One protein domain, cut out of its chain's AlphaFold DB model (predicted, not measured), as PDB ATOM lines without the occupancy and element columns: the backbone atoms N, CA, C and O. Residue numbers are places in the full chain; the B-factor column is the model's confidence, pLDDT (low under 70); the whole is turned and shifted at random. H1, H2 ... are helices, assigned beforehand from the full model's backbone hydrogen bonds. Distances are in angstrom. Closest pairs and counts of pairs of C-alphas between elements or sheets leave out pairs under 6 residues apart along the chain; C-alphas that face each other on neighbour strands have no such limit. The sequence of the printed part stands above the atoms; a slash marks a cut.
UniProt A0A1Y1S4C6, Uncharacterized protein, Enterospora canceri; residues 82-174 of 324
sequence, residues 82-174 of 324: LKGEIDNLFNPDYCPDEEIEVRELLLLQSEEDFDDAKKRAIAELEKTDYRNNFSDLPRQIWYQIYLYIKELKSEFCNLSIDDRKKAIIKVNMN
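This is residues 82 to 174 of the 324 residues of an uncharacterized protein of Enterospora canceri (UniProt A0A1Y1S4C6). H2, H3 and H4 fold back and forth as two hairpins sharing H3; H6, with H1 across it, makes the opposite side of a rounded body, and short H5 lies at one end. Six named helices, H1 to H6 in order, and no named strand stand in 93 printed residues: all helix. It is compact, radius of gyration of the C-alphas 12.2 A, spanning 32 by 28 by 26 A.

H1, residues 82 to 89, touches residues 165 to 169 alone of H6, residues 161 to 172, at a steep tilt of 48 degrees; closest C-alphas: Ile 86 and Lys 165, 6.6 A. H2, residues 100 to 107, and the hub H3, residues 114 to 127, form a hairpin; closest C-alphas: Val 102 and Ala 121, 4.5 A. H3 touches residues 146 to 150 alone of H4, residues 139 to 151, a hairpin at a shallow tilt of 31 degrees; closest C-alphas: Leu 125 and Tyr 146, 6.8 A. Residues 168 to 172 alone of H6 touch H4; closest C-alphas: Ile 141 and Asn 172, 6.2 A. H5, residues 154 to 158, only just touches H3, with 3 pairs of C-alphas within 8 A; closest: Ser 154 and Phe 114, 5.8 A. Every O i to N i+4 pair is within hydrogen-bond range in H1, H2, H3, H4 and H6; H5 has 0 of 1, but 2 of 2 O i to N i+3 pairs.

H1 begins at C-alpha 82 (61.408, 30.711, -55.160) and H6 ends at C-alpha 172 (55.220, 27.262, -59.453). H3 measures 19.8 A, H4 18.8 A and H6 17.0 A.

The farthest C-alphas, Arg 131 and Asn 158, are 32.7 A apart. The printed part has no cut; H3 to H4 is a long link. Residues 95 to 98 and 128 to 136 are under pLDDT 70.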
ATOM      1  N   LEU A  82      62.710  31.336 -55.427       90.81
ATOM      2  CA  LEU A  82      61.408  30.711 -55.160       90.81
ATOM      3  C   LEU A  82      61.467  29.786 -53.939       90.81
ATOM      4  O   LEU A  82      60.573  29.826 -53.101       90.81
ATOM      5  N   LYS A  83      62.509  28.956 -53.827       91.62
ATOM      6  CA  LYS A  83      62.668  28.047 -52.693       91.62
ATOM      7  C   LYS A  83      62.778  28.807 -51.371       91.62
ATOM      8  O   LYS A  83      62.060  28.450 -50.447       91.62
ATOM      9  N   GLY A  84      63.628  29.832 -51.293       89.06
ATOM     10  CA  GLY A  84      63.797  30.640 -50.083       89.06
ATOM     11  C   GLY A  84      62.498  31.322 -49.653       89.06
ATOM     12  O   GLY A  84      62.150  31.298 -48.479       89.06
ATOM     13  N   GLU A  85      61.731  31.840 -50.612       87.12
ATOM     14  CA  GLU A  85      60.439  32.469 -50.322       87.12
ATOM     15  C   GLU A  85      59.383  31.456 -49.855       87.12
ATOM     16  O   GLU A  85      58.656  31.705 -48.897       87.12
ATOM     17  N   ILE A  86      59.318  30.276 -50.484       90.69
ATOM     18  CA  ILE A  86      58.450  29.198 -49.996       90.69
ATOM     19  C   ILE A  86      58.921  28.711 -48.624       90.69
ATOM     20  O   ILE A  86      58.084  28.411 -47.785       90.69
ATOM     21  N   ASP A  87      60.225  28.647 -48.357       90.38
ATOM     22  CA  ASP A  87      60.749  28.260 -47.047       90.38
ATOM     23  C   ASP A  87      60.295  29.226 -45.939       90.38
ATOM     24  O   ASP A  87      59.953  28.754 -44.852       90.38
ATOM     25  N   ASN A  88      60.205  30.531 -46.233       85.81
ATOM     26  CA  ASN A  88      59.712  31.549 -45.300       85.81
ATOM     27  C   ASN A  88      58.260  31.302 -44.869       85.81
ATOM     28  O   ASN A  88      57.970  31.403 -43.680       85.81
ATOM     29  N   LEU A  89      57.373  30.860 -45.773       85.06
ATOM     30  CA  LEU A  89      55.973  30.539 -45.433       85.06
ATOM     31  C   LEU A  89      55.838  29.448 -44.354       85.06
ATOM     32  O   LEU A  89      54.824  29.367 -43.664       85.06
ATOM     33  N   PHE A  90      56.858  28.603 -44.197       88.56
ATOM     34  CA  PHE A  90      56.898  27.529 -43.201       88.56
ATOM     35  C   PHE A  90      57.827  27.849 -42.023       88.56
ATOM     36  O   PHE A  90      58.024  26.993 -41.159       88.56
ATOM     37  N   ASN A  91      58.435  29.035 -41.987       84.56
ATOM     38  CA  ASN A  91      59.309  29.437 -40.895       84.56
ATOM     39  C   ASN A  91      58.451  29.775 -39.657       84.56
ATOM     40  O   ASN A  91      57.529  30.583 -39.777       84.56
ATOM     41  N   PRO A  92      58.697  29.170 -38.477       75.06
ATOM     42  CA  PRO A  92      57.957  29.470 -37.248       75.06
ATOM     43  C   PRO A  92      58.068  30.941 -36.822       75.06
ATOM     44  O   PRO A  92      57.072  31.507 -36.373       75.06
ATOM     45  N   ASP A  93      59.231  31.560 -37.043       78.75
ATOM     46  CA  ASP A  93      59.537  32.939 -36.638       78.75
ATOM     47  C   ASP A  93      58.980  33.983 -37.617       78.75
ATOM     48  O   ASP A  93      58.987  35.184 -37.347       78.75
ATOM     49  N   TYR A  94      58.498  33.527 -38.771       72.50
ATOM     50  CA  TYR A  94      57.839  34.360 -39.760       72.50
ATOM     51  C   TYR A  94      56.339  34.416 -39.447       72.50
ATOM     52  O   TYR A  94      55.615  33.434 -39.621       72.50
ATOM     53  N   CYS A  95      55.883  35.559 -38.936       64.94
ATOM     54  CA  CYS A  95      54.480  35.825 -38.631       64.94
ATOM     55  C   CYS A  95      53.998  36.979 -39.510       64.94
ATOM     56  O   CYS A  95      54.110  38.135 -39.099       64.94
ATOM     57  N   PRO A  96      53.532  36.699 -40.732       66.81
ATOM     58  CA  PRO A  96      52.945  37.745 -41.535       66.81
ATOM     59  C   PRO A  96      51.531  38.005 -40.994       66.81
ATOM     60  O   PRO A  96      50.753  37.074 -40.775       66.81
ATOM     61  N   ASP A  97      51.220  39.271 -40.715       67.62
ATOM     62  CA  ASP A  97      49.854  39.682 -40.349       67.62
ATOM     63  C   ASP A  97      48.879  39.409 -41.513       67.62
ATOM     64  O   ASP A  97      47.692  39.164 -41.315       67.62
ATOM     65  N   GLU A  98      49.408  39.419 -42.736       69.50
ATOM     66  CA  GLU A  98      48.754  39.025 -43.981       69.50
ATOM     67  C   GLU A  98      49.056  37.528 -44.229       69.50
ATOM     68  O   GLU A  98      50.177  37.104 -44.005       69.50
ATOM     69  N   GLU A  99      48.118  36.702 -44.712       79.25
ATOM     70  CA  GLU A  99      48.348  35.270 -45.066       79.25
ATOM     71  C   GLU A  99      48.360  34.252 -43.904       79.25
ATOM     72  O   GLU A  99      48.637  33.064 -44.135       79.25
ATOM     73  N   ILE A 100      48.022  34.656 -42.677       86.38
ATOM     74  CA  ILE A 100      48.037  33.759 -41.511       86.38
ATOM     75  C   ILE A 100      47.180  32.500 -41.727       86.38
ATOM     76  O   ILE A 100      47.645  31.391 -41.458       86.38
ATOM     77  N   GLU A 101      45.992  32.625 -42.323       90.38
ATOM     78  CA  GLU A 101      45.097  31.500 -42.609       90.38
ATOM     79  C   GLU A 101      45.689  30.532 -43.639       90.38
ATOM     80  O   GLU A 101      45.486  29.317 -43.561       90.38
ATOM     81  N   VAL A 102      46.441  31.048 -44.618       89.81
ATOM     82  CA  VAL A 102      47.127  30.203 -45.602       89.81
ATOM     83  C   VAL A 102      48.224  29.406 -44.911       89.81
ATOM     84  O   VAL A 102      48.339  28.199 -45.129       89.81
ATOM     85  N   ARG A 103      49.002  30.049 -44.038       89.12
ATOM     86  CA  ARG A 103      50.051  29.386 -43.262       89.12
ATOM     87  C   ARG A 103      49.487  28.335 -42.308       89.12
ATOM     88  O   ARG A 103      50.027  27.230 -42.266       89.12
ATOM     89  N   GLU A 104      48.394  28.634 -41.606       91.81
ATOM     90  CA  GLU A 104      47.682  27.665 -40.761       91.81
ATOM     91  C   GLU A 104      47.342  26.395 -41.544       91.81
ATOM     92  O   GLU A 104      47.701  25.296 -41.120       91.81
ATOM     93  N   LEU A 105      46.730  26.537 -42.726       94.19
ATOM     94  CA  LEU A 105      46.425  25.400 -43.593       94.19
ATOM     95  C   LEU A 105      47.694  24.645 -44.015       94.19
ATOM     96  O   LEU A 105      47.731  23.414 -43.979       94.19
ATOM     97  N   LEU A 106      48.741  25.361 -44.434       91.81
ATOM     98  CA  LEU A 106      49.984  24.750 -44.910       91.81
ATOM     99  C   LEU A 106      50.744  23.994 -43.811       91.81
ATOM    100  O   LEU A 106      51.461  23.041 -44.131       91.81
ATOM    101  N   LEU A 107      50.569  24.374 -42.544       92.69
ATOM    102  CA  LEU A 107      51.175  23.736 -41.372       92.69
ATOM    103  C   LEU A 107      50.262  22.706 -40.691       92.69
ATOM    104  O   LEU A 107      50.742  21.941 -39.855       92.69
ATOM    105  N   LEU A 108      48.983  22.636 -41.066       94.56
ATOM    106  CA  LEU A 108      47.987  21.784 -40.421       94.56
ATOM    107  C   LEU A 108      48.374  20.298 -40.462       94.56
ATOM    108  O   LEU A 108      48.711  19.765 -41.519       94.56
ATOM    109  N   GLN A 109      48.314  19.615 -39.318       92.25
ATOM    110  CA  GLN A 109      48.601  18.174 -39.197       92.25
ATOM    111  C   GLN A 109      47.347  17.331 -38.906       92.25
ATOM    112  O   GLN A 109      47.441  16.112 -38.811       92.25
ATOM    113  N   SER A 110      46.184  17.974 -38.783       92.62
ATOM    114  CA  SER A 110      44.890  17.353 -38.494       92.62
ATOM    115  C   SER A 110      44.040  17.280 -39.763       92.62
ATOM    116  O   SER A 110      43.879  18.286 -40.455       92.62
ATOM    117  N   GLU A 111      43.502  16.103 -40.091       94.62
ATOM    118  CA  GLU A 111      42.496  15.967 -41.157       94.62
ATOM    119  C   GLU A 111      41.114  16.482 -40.728       94.62
ATOM    120  O   GLU A 111      40.340  16.904 -41.582       94.62
ATOM    121  N   GLU A 112      40.814  16.474 -39.426       95.31
ATOM    122  CA  GLU A 112      39.512  16.877 -38.876       95.31
ATOM    123  C   GLU A 112      39.229  18.361 -39.139       95.31
ATOM    124  O   GLU A 112      38.160  18.722 -39.623       95.31
ATOM    125  N   ASP A 113      40.233  19.210 -38.928       95.44
ATOM    126  CA  ASP A 113      40.113  20.662 -39.090       95.44
ATOM    127  C   ASP A 113      40.374  21.131 -40.534       95.44
ATOM    128  O   ASP A 113      40.396  22.336 -40.816       95.44
ATOM    129  N   PHE A 114      40.629  20.196 -41.458       96.38
ATOM    130  CA  PHE A 114      41.138  20.509 -42.792       96.38
ATOM    131  C   PHE A 114      40.175  21.370 -43.605       96.38
ATOM    132  O   PHE A 114      40.593  22.380 -44.174       96.38
ATOM    133  N   ASP A 115      38.899  20.994 -43.670       96.56
ATOM    134  CA  ASP A 115      37.921  21.703 -44.498       96.56
ATOM    135  C   ASP A 115      37.684  23.132 -43.994       96.56
ATOM    136  O   ASP A 115      37.604  24.071 -44.793       96.56
ATOM    137  N   ASP A 116      37.668  23.321 -42.673       97.00
ATOM    138  CA  ASP A 116      37.524  24.632 -42.049       97.00
ATOM    139  C   ASP A 116      38.758  25.509 -42.281       97.00
ATOM    140  O   ASP A 116      38.623  26.662 -42.702       97.00
ATOM    141  N   ALA A 117      39.965  24.971 -42.076       96.69
ATOM    142  CA  ALA A 117      41.211  25.682 -42.364       96.69
ATOM    143  C   ALA A 117      41.320  26.046 -43.852       96.69
ATOM    144  O   ALA A 117      41.646  27.182 -44.206       96.69
ATOM    145  N   LYS A 118      40.966  25.113 -44.744       96.62
ATOM    146  CA  LYS A 118      40.961  25.330 -46.193       96.62
ATOM    147  C   LYS A 118      39.988  26.433 -46.588       96.62
ATOM    148  O   LYS A 118      40.330  27.291 -47.402       96.62
ATOM    149  N   LYS A 119      38.786  26.439 -46.009       96.19
ATOM    150  CA  LYS A 119      37.778  27.474 -46.255       96.19
ATOM    151  C   LYS A 119      38.265  28.855 -45.816       96.19
ATOM    152  O   LYS A 119      38.082  29.808 -46.571       96.19
ATOM    153  N   ARG A 120      38.907  28.967 -44.646       94.38
ATOM    154  CA  ARG A 120      39.497  30.230 -44.164       94.38
ATOM    155  C   ARG A 120      40.614  30.727 -45.085       94.38
ATOM    156  O   ARG A 120      40.556  31.871 -45.520       94.38
ATOM    157  N   ALA A 121      41.549  29.855 -45.464       92.25
ATOM    158  CA  ALA A 121      42.645  30.196 -46.373       92.25
ATOM    159  C   ALA A 121      42.151  30.675 -47.751       92.25
ATOM    160  O   ALA A 121      42.658  31.652 -48.296       92.25
ATOM    161  N   ILE A 122      41.143  30.003 -48.320       91.44
ATOM    162  CA  ILE A 122      40.523  30.414 -49.590       91.44
ATOM    163  C   ILE A 122      39.838  31.771 -49.442       91.44
ATOM    164  O   ILE A 122      40.034  32.633 -50.294       91.44
ATOM    165  N   ALA A 123      39.057  31.961 -48.375       90.19
ATOM    166  CA  ALA A 123      38.382  33.227 -48.124       90.19
ATOM    167  C   ALA A 123      39.388  34.376 -48.008       90.19
ATOM    168  O   ALA A 123      39.143  35.440 -48.563       90.19
ATOM    169  N   GLU A 124      40.525  34.159 -47.348       86.81
ATOM    170  CA  GLU A 124      41.581  35.166 -47.249       86.81
ATOM    171  C   GLU A 124      42.179  35.513 -48.618       86.81
ATOM    172  O   GLU A 124      42.173  36.671 -49.024       86.81
ATOM    173  N   LEU A 125      42.568  34.504 -49.402       83.81
ATOM    174  CA  LEU A 125      43.095  34.708 -50.758       83.81
ATOM    175  C   LEU A 125      42.086  35.382 -51.710       83.81
ATOM    176  O   LEU A 125      42.488  36.050 -52.663       83.81
ATOM    177  N   GLU A 126      40.783  35.211 -51.477       84.94
ATOM    178  CA  GLU A 126      39.715  35.848 -52.256       84.94
ATOM    179  C   GLU A 126      39.391  37.276 -51.787       84.94
ATOM    180  O   GLU A 126      39.072  38.119 -52.629       84.94
ATOM    181  N   LYS A 127      39.506  37.577 -50.483       78.81
ATOM    182  CA  LYS A 127      39.304  38.928 -49.925       78.81
ATOM    183  C   LYS A 127      40.333  39.921 -50.441       78.81
ATOM    184  O   LYS A 127      39.977  41.055 -50.754       78.81
ATOM    185  N   THR A 128      41.597  39.513 -50.499       64.69
ATOM    186  CA  THR A 128      42.700  40.454 -50.724       64.69
ATOM    187  C   THR A 128      42.692  41.021 -52.143       64.69
ATOM    188  O   THR A 128      43.232  42.104 -52.347       64.69
ATOM    189  N   ASP A 129      42.007  40.366 -53.099       61.81
ATOM    190  CA  ASP A 129      42.211  40.505 -54.548       61.81
ATOM    191  C   ASP A 129      43.714  40.353 -54.844       61.81
ATOM    192  O   ASP A 129      44.562  41.044 -54.289       61.81
ATOM    193  N   TYR A 130      44.123  39.490 -55.770       56.47
ATOM    194  CA  TYR A 130      45.551  39.337 -56.119       56.47
ATOM    195  C   TYR A 130      46.218  40.659 -56.570       56.47
ATOM    196  O   TYR A 130      47.397  40.687 -56.910       56.47
ATOM    197  N   ARG A 131      45.449  41.751 -56.649       43.91
ATOM    198  CA  ARG A 131      45.828  43.137 -56.895       43.91
ATOM    199  C   ARG A 131      46.367  43.907 -55.679       43.91
ATOM    200  O   ARG A 131      47.022  44.912 -55.948       43.91
ATOM    201  N   ASN A 132      46.177  43.477 -54.428       45.78
ATOM    202  CA  ASN A 132      46.752  44.135 -53.239       45.78
ATOM    203  C   ASN A 132      47.792  43.251 -52.531       45.78
ATOM    204  O   ASN A 132      47.869  42.053 -52.783       45.78
ATOM    205  N   ASN A 133      48.685  43.904 -51.781       51.66
ATOM    206  CA  ASN A 133      49.984  43.397 -51.338       51.66
ATOM    207  C   ASN A 133      49.883  42.080 -50.566       51.66
ATOM    208  O   ASN A 133      49.412  42.055 -49.444       51.66
ATOM    209  N   PHE A 134      50.410  41.019 -51.165       53.50
ATOM    210  CA  PHE A 134      51.088  39.995 -50.395       53.50
ATOM    211  C   PHE A 134      52.562  40.358 -50.426       53.50
ATOM    212  O   PHE A 134      53.136  40.516 -51.512       53.50
ATOM    213  N   SER A 135      53.143  40.582 -49.252       58.72
ATOM    214  CA  SER A 135      54.482  41.155 -49.141       58.72
ATOM    215  C   SER A 135      55.549  40.267 -49.788       58.72
ATOM    216  O   SER A 135      56.525  40.807 -50.321       58.72
ATOM    217  N   ASP A 136      55.327  38.940 -49.848       65.06
ATOM    218  CA  ASP A 136      56.435  38.007 -50.038       65.06
ATOM    219  C   ASP A 136      56.569  37.213 -51.338       65.06
ATOM    220  O   ASP A 136      57.670  36.810 -51.725       65.06
ATOM    221  N   LEU A 137      55.503  37.064 -52.113       79.81
ATOM    222  CA  LEU A 137      55.597  36.402 -53.415       79.81
ATOM    223  C   LEU A 137      54.950  37.243 -54.513       79.81
ATOM    224  O   LEU A 137      53.967  37.948 -54.281       79.81
ATOM    225  N   PRO A 138      55.455  37.163 -55.758       78.19
ATOM    226  CA  PRO A 138      54.772  37.769 -56.888       78.19
ATOM    227  C   PRO A 138      53.343  37.236 -57.035       78.19
ATOM    228  O   PRO A 138      53.073  36.055 -56.821       78.19
ATOM    229  N   ARG A 139      52.436  38.087 -57.520       77.69
ATOM    230  CA  ARG A 139      51.006  37.773 -57.695       77.69
ATOM    231  C   ARG A 139      50.755  36.475 -58.462       77.69
ATOM    232  O   ARG A 139      49.872  35.700 -58.108       77.69
ATOM    233  N   GLN A 140      51.540  36.215 -59.510       78.12
ATOM    234  CA  GLN A 140      51.408  34.993 -60.305       78.12
ATOM    235  C   GLN A 140      51.722  33.720 -59.507       78.12
ATOM    236  O   GLN A 140      51.141  32.682 -59.803       78.12
ATOM    237  N   ILE A 141      52.605  33.800 -58.508       86.25
ATOM    238  CA  ILE A 141      52.941  32.683 -57.619       86.25
ATOM    239  C   ILE A 141      51.786  32.443 -56.644       86.25
ATOM    240  O   ILE A 141      51.287  31.322 -56.553       86.25
ATOM    241  N   TRP A 142      51.281  33.506 -56.011       85.75
ATOM    242  CA  TRP A 142      50.115  33.429 -55.123       85.75
ATOM    243  C   TRP A 142      48.884  32.849 -55.798       85.75
ATOM    244  O   TRP A 142      48.200  32.000 -55.232       85.75
ATOM    245  N   TYR A 143      48.637  33.227 -57.048       84.25
ATOM    246  CA  TYR A 143      47.533  32.656 -57.801       84.25
ATOM    247  C   TYR A 143      47.683  31.139 -58.027       84.25
ATOM    248  O   TYR A 143      46.699  30.403 -57.957       84.25
ATOM    249  N   GLN A 144      48.898  30.633 -58.268       86.00
ATOM    250  CA  GLN A 144      49.106  29.182 -58.361       86.00
ATOM    251  C   GLN A 144      48.941  28.489 -57.010       86.00
ATOM    252  O   GLN A 144      48.420  27.376 -56.973       86.00
ATOM    253  N   ILE A 145      49.357  29.131 -55.915       88.94
ATOM    254  CA  ILE A 145      49.133  28.627 -54.553       88.94
ATOM    255  C   ILE A 145      47.631  28.537 -54.270       88.94
ATOM    256  O   ILE A 145      47.169  27.497 -53.812       88.94
ATOM    257  N   TYR A 146      46.853  29.557 -54.630       89.06
ATOM    258  CA  TYR A 146      45.393  29.522 -54.541       89.06
ATOM    259  C   TYR A 146      44.793  28.345 -55.315       89.06
ATOM    260  O   TYR A 146      44.048  27.548 -54.746       89.06
ATOM    261  N   LEU A 147      45.141  28.195 -56.600       88.88
ATOM    262  CA  LEU A 147      44.641  27.079 -57.408       88.88
ATOM    263  C   LEU A 147      45.037  25.723 -56.816       88.88
ATOM    264  O   LEU A 147      44.231  24.798 -56.814       88.88
ATOM    265  N   TYR A 148      46.258  25.611 -56.295       91.19
ATOM    266  CA  TYR A 148      46.723  24.418 -55.603       91.19
ATOM    267  C   TYR A 148      45.877  24.127 -54.357       91.19
ATOM    268  O   TYR A 148      45.384  23.010 -54.221       91.19
ATOM    269  N   ILE A 149      45.634  25.131 -53.507       92.56
ATOM    270  CA  ILE A 149      44.820  25.017 -52.289       92.56
ATOM    271  C   ILE A 149      43.394  24.566 -52.606       92.56
ATOM    272  O   ILE A 149      42.883  23.672 -51.934       92.56
ATOM    273  N   LYS A 150      42.752  25.107 -53.650       91.69
ATOM    274  CA  LYS A 150      41.393  24.683 -54.044       91.69
ATOM    275  C   LYS A 150      41.294  23.186 -54.315       91.69
ATOM    276  O   LYS A 150      40.294  22.568 -53.950       91.69
ATOM    277  N   GLU A 151      42.338  22.609 -54.896       93.44
ATOM    278  CA  GLU A 151      42.407  21.193 -55.260       93.44
ATOM    279  C   GLU A 151      42.949  20.298 -54.130       93.44
ATOM    280  O   GLU A 151      42.941  19.072 -54.270       93.44
ATOM    281  N   LEU A 152      43.413  20.874 -53.011       94.12
ATOM    282  CA  LEU A 152      43.882  20.101 -51.859       94.12
ATOM    283  C   LEU A 152      42.761  19.252 -51.263       94.12
ATOM    284  O   LEU A 152      41.589  19.632 -51.260       94.12
ATOM    285  N   LYS A 153      43.154  18.122 -50.691       93.62
ATOM    286  CA  LYS A 153      42.290  17.202 -49.954       93.62
ATOM    287  C   LYS A 153      42.886  16.928 -48.577       93.62
ATOM    288  O   LYS A 153      44.067  17.224 -48.389       93.62
ATOM    289  N   SER A 154      42.108  16.349 -47.661       91.50
ATOM    290  CA  SER A 154      42.540  16.113 -46.276       91.50
ATOM    291  C   SER A 154      43.828  15.292 -46.188       91.50
ATOM    292  O   SER A 154      44.659  15.568 -45.329       91.50
ATOM    293  N   GLU A 155      44.097  14.398 -47.151       91.88
ATOM    294  CA  GLU A 155      45.331  13.602 -47.168       91.88
ATOM    295  C   GLU A 155      46.607  14.463 -47.288       91.88
ATOM    296  O   GLU A 155      47.711  13.976 -47.040       91.88
ATOM    297  N   PHE A 156      46.481  15.748 -47.645       92.06
ATOM    298  CA  PHE A 156      47.562  16.733 -47.577       92.06
ATOM    299  C   PHE A 156      48.163  16.842 -46.168       92.06
ATOM    300  O   PHE A 156      49.378  17.008 -46.039       92.06
ATOM    301  N   CYS A 157      47.347  16.686 -45.121       91.88
ATOM    302  CA  CYS A 157      47.785  16.749 -43.727       91.88
ATOM    303  C   CYS A 157      48.788  15.635 -43.373       91.88
ATOM    304  O   CYS A 157      49.637  15.827 -42.505       91.88
ATOM    305  N   ASN A 158      48.787  14.525 -44.118       93.00
ATOM    306  CA  ASN A 158      49.721  13.410 -43.919       93.00
ATOM    307  C   ASN A 158      51.092  13.631 -44.577       93.00
ATOM    308  O   ASN A 158      52.013  12.837 -44.375       93.00
ATOM    309  N   LEU A 159      51.249  14.677 -45.393       93.62
ATOM    310  CA  LEU A 159      52.526  14.987 -46.027       93.62
ATOM    311  C   LEU A 159      53.488  15.621 -45.024       93.62
ATOM    312  O   LEU A 159      53.106  16.513 -44.260       93.62
ATOM    313  N   SER A 160      54.762  15.233 -45.105       94.81
ATOM    314  CA  SER A 160      55.834  15.929 -44.394       94.81
ATOM    315  C   SER A 160      55.917  17.394 -44.846       94.81
ATOM    316  O   SER A 160      55.595  17.718 -45.990       94.81
ATOM    317  N   ILE A 161      56.395  18.290 -43.977       93.44
ATOM    318  CA  ILE A 161      56.583  19.710 -44.327       93.44
ATOM    319  C   ILE A 161      57.455  19.871 -45.584       93.44
ATOM    320  O   ILE A 161      57.150  20.687 -46.452       93.44
ATOM    321  N   ASP A 162      58.503  19.058 -45.726       94.75
ATOM    322  CA  ASP A 162      59.377  19.077 -46.903       94.75
ATOM    323  C   ASP A 162      58.632  18.665 -48.189       94.75
ATOM    324  O   ASP A 162      58.788  19.302 -49.234       94.75
ATOM    325  N   ASP A 163      57.752  17.663 -48.120       94.94
ATOM    326  CA  ASP A 163      56.932  17.255 -49.267       94.94
ATOM    327  C   ASP A 163      55.905  18.324 -49.658       94.94
ATOM    328  O   ASP A 163      55.685  18.564 -50.850       94.94
ATOM    329  N   ARG A 164      55.323  19.025 -48.676       93.88
ATOM    330  CA  ARG A 164      54.418  20.160 -48.921       93.88
ATOM    331  C   ARG A 164      55.146  21.294 -49.644       93.88
ATOM    332  O   ARG A 164      54.674  21.755 -50.684       93.88
ATOM    333  N   LYS A 165      56.334  21.679 -49.161       94.31
ATOM    334  CA  LYS A 165      57.203  22.675 -49.811       94.31
ATOM    335  C   LYS A 165      57.518  22.281 -51.251       94.31
ATOM    336  O   LYS A 165      57.308  23.069 -52.174       94.31
ATOM    337  N   LYS A 166      57.951  21.035 -51.472       94.25
ATOM    338  CA  LYS A 166      58.237  20.500 -52.814       94.25
ATOM    339  C   LYS A 166      57.020  20.551 -53.736       94.25
ATOM    340  O   LYS A 166      57.179  20.874 -54.914       94.25
ATOM    341  N   ALA A 167      55.821  20.251 -53.236       92.44
ATOM    342  CA  ALA A 167      54.592  20.318 -54.022       92.44
ATOM    343  C   ALA A 167      54.283  21.755 -54.477       92.44
ATOM    344  O   ALA A 167      54.036  21.978 -55.666       92.44
ATOM    345  N   ILE A 168      54.392  22.729 -53.569       92.38
ATOM    346  CA  ILE A 168      54.159  24.150 -53.867       92.38
ATOM    347  C   ILE A 168      55.212  24.694 -54.840       92.38
ATOM    348  O   ILE A 168      54.883  25.374 -55.815       92.38
ATOM    349  N   ILE A 169      56.484  24.349 -54.640       93.56
ATOM    350  CA  ILE A 169      57.557  24.710 -55.573       93.56
ATOM    351  C   ILE A 169      57.246  24.137 -56.961       93.56
ATOM    352  O   ILE A 169      57.281  24.854 -57.960       93.56
ATOM    353  N   LYS A 170      56.865  22.857 -57.039       93.25
ATOM    354  CA  LYS A 170      56.587  22.167 -58.305       93.25
ATOM    355  C   LYS A 170      55.451  22.805 -59.108       93.25
ATOM    356  O   LYS A 170      55.573  22.880 -60.331       93.25
ATOM    357  N   VAL A 171      54.370  23.265 -58.473       91.25
ATOM    358  CA  VAL A 171      53.282  23.950 -59.204       91.25
ATOM    359  C   VAL A 171      53.726  25.313 -59.748       91.25
ATOM    360  O   VAL A 171      53.273  25.736 -60.811       91.25
ATOM    361  N   ASN A 172      54.693  25.950 -59.086       91.31
ATOM    362  CA  ASN A 172      55.220  27.262 -59.453       91.31
ATOM    363  C   ASN A 172      56.376  27.230 -60.462       91.31
ATOM    364  O   ASN A 172      56.647  28.226 -61.125       91.31
ATOM    365  N   MET A 173      57.006  26.077 -60.679       90.50
ATOM    366  CA  MET A 173      58.126  25.902 -61.616       90.50
ATOM    367  C   MET A 173      57.819  26.298 -63.076       90.50
ATOM    368  O   MET A 173      58.730  26.610 -63.843       90.50
ATOM    369  N   ASN A 174      56.544  26.293 -63.482       88.75
ATOM    370  CA  ASN A 174      56.113  26.725 -64.819       88.75
ATOM    371  C   ASN A 174      55.755  28.217 -64.904       88.75
ATOM    372  O   ASN A 174      55.275  28.656 -65.948       88.75
TER     373      ASN A 174